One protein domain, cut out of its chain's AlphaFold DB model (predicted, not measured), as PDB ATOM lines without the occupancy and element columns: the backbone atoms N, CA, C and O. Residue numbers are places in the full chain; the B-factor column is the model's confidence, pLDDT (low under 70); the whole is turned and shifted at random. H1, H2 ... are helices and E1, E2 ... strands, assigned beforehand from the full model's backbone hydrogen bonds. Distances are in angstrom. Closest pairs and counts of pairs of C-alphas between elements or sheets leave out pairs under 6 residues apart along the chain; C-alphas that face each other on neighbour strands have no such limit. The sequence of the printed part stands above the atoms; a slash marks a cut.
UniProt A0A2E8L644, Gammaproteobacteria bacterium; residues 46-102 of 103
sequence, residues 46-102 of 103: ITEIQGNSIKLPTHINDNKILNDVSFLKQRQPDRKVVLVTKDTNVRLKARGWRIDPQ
ATOM      1  N   ILE A  46     155.776 102.202 191.222       77.94
ATOM      2  CA  ILE A  46     156.392 101.076 191.929       77.94
ATOM      3  C   ILE A  46     156.348  99.910 190.954       77.94
ATOM      4  O   ILE A  46     155.288  99.337 190.703       77.94
ATOM      5  N   THR A  47     157.473  99.613 190.313       70.44
ATOM      6  CA  THR A  47     157.526  98.558 189.304       70.44
ATOM      7  C   THR A  47     158.854  97.832 189.369       70.44
ATOM      8  O   THR A  47     159.907  98.437 189.542       70.44
ATOM      9  N   GLU A  48     158.804  96.519 189.201       71.75
ATOM     10  CA  GLU A  48     159.982  95.763 188.822       71.75
ATOM     11  C   GLU A  48     160.028  95.726 187.301       71.75
ATOM     12  O   GLU A  48     159.150  95.162 186.644       71.75
ATOM     13  N   ILE A  49     161.051  96.344 186.717       71.31
ATOM     14  CA  ILE A  49     161.263  96.254 185.277       71.31
ATOM     15  C   ILE A  49     161.659  94.804 184.983       71.31
ATOM     16  O   ILE A  49     162.791  94.406 185.255       71.31
ATOM     17  N   GLN A  50     160.748  94.005 184.434       66.38
ATOM     18  CA  GLN A  50     161.011  92.628 184.001       66.38
ATOM     19  C   GLN A  50     161.405  92.596 182.514       66.38
ATOM     20  O   GLN A  50     160.956  93.433 181.733       66.38
ATOM     21  N   GLY A  51     162.275  91.658 182.120       63.62
ATOM     22  CA  GLY A  51     162.643  91.423 180.713       63.62
ATOM     23  C   GLY A  51     164.114  91.667 180.351       63.62
ATOM     24  O   GLY A  51     164.912  92.108 181.182       63.62
ATOM     25  N   ASN A  52     164.435  91.377 179.083       59.91
ATOM     26  CA  ASN A  52     165.779  91.285 178.485       59.91
ATOM     27  C   ASN A  52     166.390  92.642 178.059       59.91
ATOM     28  O   ASN A  52     167.230  92.707 177.165       59.91
ATOM     29  N   SER A  53     165.922  93.748 178.640       68.12
ATOM     30  CA  SER A  53     166.403  95.094 178.308       68.12
ATOM     31  C   SER A  53     167.729  95.383 179.014       68.12
ATOM     32  O   SER A  53     167.916  94.990 180.166       68.12
ATOM     33  N   ILE A  54     168.623  96.123 178.354       76.75
ATOM     34  CA  ILE A  54     169.860  96.617 178.972       76.75
ATOM     35  C   ILE A  54     169.482  97.535 180.142       76.75
ATOM     36  O   ILE A  54     168.795  98.540 179.948       76.75
ATOM     37  N   LYS A  55     169.925  97.183 181.353       84.31
ATOM     38  CA  LYS A  55     169.684  97.941 182.588       84.31
ATOM     39  C   LYS A  55     171.000  98.329 183.228       84.31
ATOM     40  O   LYS A  55     171.968  97.569 183.203       84.31
ATOM     41  N   LEU A  56     171.008  99.492 183.863       87.81
ATOM     42  CA  LEU A  56     172.075  99.857 184.778       87.81
ATOM     43  C   LEU A  56     172.056  98.966 186.031       87.81
ATOM     44  O   LEU A  56     170.971  98.555 186.459       87.81
ATOM     45  N   PRO A  57     173.219  98.732 186.673       89.75
ATOM     46  CA  PRO A  57     173.292  98.016 187.942       89.75
ATOM     47  C   PRO A  57     172.401  98.660 189.009       89.75
ATOM     48  O   PRO A  57     172.528  99.853 189.286       89.75
ATOM     49  N   THR A  58     171.530  97.870 189.638       88.06
ATOM     50  CA  THR A  58     170.497  98.355 190.571       88.06
ATOM     51  C   THR A  58     170.975  98.503 192.015       88.06
ATOM     52  O   THR A  58     170.225  98.997 192.847       88.06
ATOM     53  N   HIS A  59     172.216  98.135 192.341       88.50
ATOM     54  CA  HIS A  59     172.795  98.397 193.668       88.50
ATOM     55  C   HIS A  59     173.096  99.893 193.900       88.50
ATOM     56  O   HIS A  59     173.353 100.305 195.026       88.50
ATOM     57  N   ILE A  60     173.030 100.710 192.842       91.19
ATOM     58  CA  ILE A  60     173.183 102.167 192.883       91.19
ATOM     59  C   ILE A  60     171.794 102.800 192.753       91.19
ATOM     60  O   ILE A  60     171.065 102.504 191.807       91.19
ATOM     61  N   ASN A  61     171.425 103.692 193.674       88.50
ATOM     62  CA  ASN A  61     170.069 104.255 193.720       88.50
ATOM     63  C   ASN A  61     169.719 105.105 192.486       88.50
ATOM     64  O   ASN A  61     168.657 104.894 191.905       88.50
ATOM     65  N   ASP A  62     170.620 105.971 192.012       90.94
ATOM     66  CA  ASP A  62     170.392 106.780 190.797       90.94
ATOM     67  C   ASP A  62     170.069 105.915 189.575       90.94
ATOM     68  O   ASP A  62     169.239 106.266 188.738       90.94
ATOM     69  N   ASN A  63     170.724 104.758 189.478       91.88
ATOM     70  CA  ASN A  63     170.545 103.841 188.363       91.88
ATOM     71  C   ASN A  63     169.133 103.252 188.339       91.88
ATOM     72  O   ASN A  63     168.610 103.002 187.257       91.88
ATOM     73  N   LYS A  64     168.502 103.062 189.508       90.31
ATOM     74  CA  LYS A  64     167.100 102.627 189.592       90.31
ATOM     75  C   LYS A  64     166.187 103.663 188.935       90.31
ATOM     76  O   LYS A  64     165.457 103.318 188.017       90.31
ATOM     77  N   ILE A  65     166.347 104.938 189.301       91.44
ATOM     78  CA  ILE A  65     165.573 106.056 188.733       91.44
ATOM     79  C   ILE A  65     165.757 106.124 187.210       91.44
ATOM     80  O   ILE A  65     164.790 106.246 186.464       91.44
ATOM     81  N   LEU A  66     166.996 106.010 186.722       92.75
ATOM     82  CA  LEU A  66     167.286 106.052 185.284       92.75
ATOM     83  C   LEU A  66     166.679 104.868 184.524       92.75
ATOM     84  O   LEU A  66     166.157 105.052 183.421       92.75
ATOM     85  N   ASN A  67     166.717 103.668 185.109       91.44
ATOM     86  CA  ASN A  67     166.070 102.491 184.538       91.44
ATOM     87  C   ASN A  67     164.546 102.698 184.446       91.44
ATOM     88  O   ASN A  67     163.967 102.428 183.393       91.44
ATOM     89  N   ASP A  68     163.911 103.239 185.491       90.25
ATOM     90  CA  ASP A  68     162.466 103.510 185.529       90.25
ATOM     91  C   ASP A  68     162.046 104.554 184.485       90.25
ATOM     92  O   ASP A  68     161.060 104.375 183.767       90.25
ATOM     93  N   VAL A  69     162.830 105.624 184.327       92.06
ATOM     94  CA  VAL A  69     162.582 106.653 183.305       92.06
ATOM     95  C   VAL A  69     162.743 106.082 181.893       92.06
ATOM     96  O   VAL A  69     161.921 106.359 181.017       92.06
ATOM     97  N   SER A  70     163.766 105.254 181.663       90.44
ATOM     98  CA  SER A  70     163.965 104.560 180.383       90.44
ATOM     99  C   SER A  70     162.788 103.638 180.056       90.44
ATOM    100  O   SER A  70     162.279 103.638 178.933       90.44
ATOM    101  N   PHE A  71     162.301 102.903 181.052       89.25
ATOM    102  CA  PHE A  71     161.129 102.048 180.928       89.25
ATOM    103  C   PHE A  71     159.855 102.833 180.592       89.25
ATOM    104  O   PHE A  71     159.113 102.444 179.687       89.25
ATOM    105  N   LEU A  72     159.619 103.968 181.257       88.75
ATOM    106  CA  LEU A  72     158.496 104.855 180.941       88.75
ATOM    107  C   LEU A  72     158.580 105.395 179.510       88.75
ATOM    108  O   LEU A  72     157.577 105.375 178.797       88.75
ATOM    109  N   LYS A  73     159.770 105.817 179.068       89.38
ATOM    110  CA  LYS A  73     160.002 106.309 177.702       89.38
ATOM    111  C   LYS A  73     159.711 105.241 176.646       89.38
ATOM    112  O   LYS A  73     159.109 105.551 175.626       89.38
ATOM    113  N   GLN A  74     160.082 103.987 176.904       87.94
ATOM    114  CA  GLN A  74     159.777 102.862 176.010       87.94
ATOM    115  C   GLN A  74     158.277 102.541 175.960       87.94
ATOM    116  O   GLN A  74     157.759 102.211 174.898       87.94
ATOM    117  N   ARG A  75     157.567 102.652 177.091       86.44
ATOM    118  CA  ARG A  75     156.115 102.407 177.167       86.44
ATOM    119  C   ARG A  75     155.258 103.549 176.625       86.44
ATOM    120  O   ARG A  75     154.084 103.328 176.343       86.44
ATOM    121  N   GLN A  76     155.808 104.755 176.524       87.75
ATOM    122  CA  GLN A  76     155.094 105.947 176.067       87.75
ATOM    123  C   GLN A  76     155.881 106.658 174.953       87.75
ATOM    124  O   GLN A  76     156.306 107.795 175.151       87.75
ATOM    125  N   PRO A  77     156.083 106.014 173.786       88.25
ATOM    126  CA  PRO A  77     156.906 106.571 172.709       88.25
ATOM    127  C   PRO A  77     156.363 107.902 172.164       88.25
ATOM    128  O   PRO A  77     157.144 108.759 171.762       88.25
ATOM    129  N   ASP A  78     155.043 108.108 172.227       93.25
ATOM    130  CA  ASP A  78     154.375 109.328 171.754       93.25
ATOM    131  C   ASP A  78     154.431 110.488 172.761       93.25
ATOM    132  O   ASP A  78     153.958 111.592 172.485       93.25
ATOM    133  N   ARG A  79     154.979 110.257 173.961       89.56
ATOM    134  CA  ARG A  79     155.063 111.266 175.020       89.56
ATOM    135  C   ARG A  79     156.513 111.604 175.313       89.56
ATOM    136  O   ARG A  79     157.360 110.738 175.519       89.56
ATOM    137  N   LYS A  80     156.790 112.901 175.429       91.25
ATOM    138  CA  LYS A  80     158.081 113.356 175.937       91.25
ATOM    139  C   LYS A  80     158.213 112.961 177.408       91.25
ATOM    140  O   LYS A  80     157.412 113.386 178.239       91.25
ATOM    141  N   VAL A  81     159.255 112.197 177.723       91.81
ATOM    142  CA  VAL A  81     159.635 111.843 179.095       91.81
ATOM    143  C   VAL A  81     160.859 112.658 179.501       91.81
ATOM    144  O   VAL A  81     161.873 112.652 178.804       91.81
ATOM    145  N   VAL A  82     160.749 113.358 180.629       93.88
ATOM    146  CA  VAL A  82     161.776 114.245 181.192       93.88
ATOM    147  C   VAL A  82     162.036 113.838 182.639       93.88
ATOM    148  O   VAL A  82     161.094 113.536 183.370       93.88
ATOM    149  N   LEU A  83     163.301 113.853 183.058       95.19
ATOM    150  CA  LEU A  83     163.696 113.654 184.451       95.19
ATOM    151  C   LEU A  83     163.929 115.009 185.128       95.19
ATOM    152  O   LEU A  83     164.884 115.704 184.798       95.19
ATOM    153  N   VAL A  84     163.084 115.371 186.092       94.25
ATOM    154  CA  VAL A  84     163.262 116.591 186.895       94.25
ATOM    155  C   VAL A  84     164.048 116.243 188.157       94.25
ATOM    156  O   VAL A  84     163.590 115.440 188.967       94.25
ATOM    157  N   THR A  85     165.246 116.805 188.318       93.44
ATOM    158  CA  THR A  85     166.092 116.593 189.504       93.44
ATOM    159  C   THR A  85     167.136 117.697 189.638       93.44
ATOM    160  O   THR A  85     167.699 118.146 188.645       93.44
ATOM    161  N   LYS A  86     167.451 118.089 190.878       91.44
ATOM    162  CA  LYS A  86     168.542 119.028 191.191       91.44
ATOM    163  C   LYS A  86     169.909 118.352 191.348       91.44
ATOM    164  O   LYS A  86     170.908 119.040 191.530       91.44
ATOM    165  N   ASP A  87     169.975 117.022 191.303       93.31
ATOM    166  CA  ASP A  87     171.229 116.292 191.495       93.31
ATOM    167  C   ASP A  87     172.083 116.304 190.215       93.31
ATOM    168  O   ASP A  87     171.745 115.680 189.205       93.31
ATOM    169  N   THR A  88     173.225 116.996 190.255       93.69
ATOM    170  CA  THR A  88     174.155 117.101 189.120       93.69
ATOM    171  C   THR A  88     174.645 115.743 188.614       93.69
ATOM    172  O   THR A  88     174.740 115.548 187.400       93.69
ATOM    173  N   ASN A  89     174.915 114.782 189.499       90.75
ATOM    174  CA  ASN A  89     175.406 113.461 189.108       90.75
ATOM    175  C   ASN A  89     174.325 112.676 188.363       90.75
ATOM    176  O   ASN A  89     174.600 112.073 187.321       90.75
ATOM    177  N   VAL A  90     173.083 112.729 188.849       94.00
ATOM    178  CA  VAL A  90     171.942 112.088 188.181       94.00
ATOM    179  C   VAL A  90     171.711 112.707 186.802       94.00
ATOM    180  O   VAL A  90     171.533 111.981 185.823       94.00
ATOM    181  N   ARG A  91     171.787 114.041 186.684       94.81
ATOM    182  CA  ARG A  91     171.619 114.749 185.401       94.81
ATOM    183  C   ARG A  91     172.682 114.359 184.379       94.81
ATOM    184  O   ARG A  91     172.356 114.174 183.207       94.81
ATOM    185  N   LEU A  92     173.941 114.216 184.799       94.00
ATOM    186  CA  LEU A  92     175.026 113.771 183.918       94.00
ATOM    187  C   LEU A  92     174.792 112.340 183.418       94.00
ATOM    188  O   LEU A  92     174.897 112.085 182.217       94.00
ATOM    189  N   LYS A  93     174.392 111.425 184.310       93.38
ATOM    190  CA  LYS A  93     174.063 110.041 183.935       93.38
ATOM    191  C   LYS A  93     172.866 109.975 182.979       93.38
ATOM    192  O   LYS A  93     172.927 109.248 181.990       93.38
ATOM    193  N   ALA A  94     171.820 110.771 183.217       94.25
ATOM    194  CA  ALA A  94     170.634 110.838 182.358       94.25
ATOM    195  C   ALA A  94     170.976 111.207 180.907       94.25
ATOM    196  O   ALA A  94     170.508 110.548 179.976       94.25
ATOM    197  N   ARG A  95     171.866 112.191 180.708       93.25
ATOM    198  CA  ARG A  95     172.336 112.588 179.369       93.25
ATOM    199  C   ARG A  95     173.023 111.434 178.639       93.25
ATOM    200  O   ARG A  95     172.725 111.198 177.471       93.25
ATOM    201  N   GLY A  96     173.875 110.675 179.334       90.00
ATOM    202  CA  GLY A  96     174.510 109.470 178.781       90.00
ATOM    203  C   GLY A  96     173.507 108.390 178.351       90.00
ATOM    204  O   GLY A  96     173.776 107.627 177.429       90.00
ATOM    205  N   TRP A  97     172.320 108.380 178.962       87.31
ATOM    206  CA  TRP A  97     171.220 107.451 178.686       87.31
ATOM    207  C   TRP A  97     170.146 108.008 177.742       87.31
ATOM    208  O   TRP A  97     169.086 107.402 177.586       87.31
ATOM    209  N   ARG A  98     170.404 109.147 177.079       89.12
ATOM    210  CA  ARG A  98     169.446 109.828 176.184       89.12
ATOM    211  C   ARG A  98     168.105 110.134 176.867       89.12
ATOM    212  O   ARG A  98     167.039 110.068 176.241       89.12
ATOM    213  N   ILE A  99     168.161 110.442 178.157       92.12
ATOM    214  CA  ILE A  99     167.055 110.973 178.950       92.12
ATOM    215  C   ILE A  99     167.280 112.479 179.071       92.12
ATOM    216  O   ILE A  99     168.400 112.895 179.354       92.12
ATOM    217  N   ASP A 100     166.232 113.280 178.877       93.56
ATOM    218  CA  ASP A 100     166.301 114.739 179.004       93.56
ATOM    219  C   ASP A 100     166.187 115.140 180.487       93.56
ATOM    220  O   ASP A 100     165.109 114.956 181.062       93.56
ATOM    221  N   PRO A 101     167.238 115.683 181.137       94.12
ATOM    222  CA  PRO A 101     167.132 116.168 182.506       94.12
ATOM    223  C   PRO A 101     166.721 117.647 182.562       94.12
ATOM    224  O   PRO A 101     167.161 118.454 181.739       94.12
ATOM    225  N   GLN A 102     165.950 118.025 183.579       92.00
ATOM    226  CA  GLN A 102     165.568 119.408 183.881       92.00
ATOM    227  C   GLN A 102     165.757 119.722 185.367       92.00
ATOM    228  O   GLN A 102     165.752 118.816 186.201       92.00
TER     229      GLN A 102
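What this domain is: This is residues 46 to 102 of the 103 residues of a protein of Gammaproteobacteria bacterium (UniProt A0A2E8L644). A tiny two-stranded parallel sheet, E1 beside E2, has the short helix H2 packed on it, while the longest helix, H1, runs past the E1 side and meets H2 near its first residues. Residues 46 to 60, with no named element, loop round the side of H1 away from the sheet, and residues 74 to 79 stick out. The printed part has 57 residues, with two named helices and two named strands that follow each other along the chain as H1, E1, H2, E2, and its class is mostly helix, with 24 helix and 6 strand residues among the 30 in named elements. It is compact, with a radius of gyration of the C-alphas of 11.0 A and spans of 30 by 29 by 20 A.

How they stand to each other: Look first at E1, residues 82 to 84, and E2, residues 100 to 102, parallel neighbours at 29 degrees. N 83 and O 100 are 2.9 A apart, and N 102 and O 83 are 2.8 A apart, both within hydrogen-bond range. With H2, residues 88 to 96, they form a strand-helix-strand unit, two parallel neighbour strands with a helix between them along the chain, and its crossover is right-handed. The closest C-alphas of H2 and E2, those of Arg 91 and Pro 101, are 5.5 A apart. Move on to H1, residues 61 to 75: its closest C-alpha to E1 is that of Val 69, 7.2 A from that of Leu 83. H1 and E2 are apart. With residues 62 to 66 alone, H1 only just touches H2, with 3 pairs of C-alphas within 8 A, the closest those of Asp 62 and Val 90 at 6.1 A. The two helices run the same way at a steep tilt of 40 degrees. In H1 and H2 every O i to N i+4 pair is within hydrogen-bond range.

Where its parts are: Find C-alpha 82 at (161.776, 114.245, 181.192), where E1 begins. H2 is 12.9 A long. Find C-alpha 61 at (170.069, 104.255, 193.720); from there H1 runs 21.7 A to C-alpha 75. E2 ends at C-alpha 102, (165.568, 119.408, 183.881).

The domain as a whole: The C-alphas of His 59 and Asp 78, the two farthest apart, are 30.6 A apart. The printed part has no cut and no long link. Residues 50 to 53 are under 70 in pLDDT.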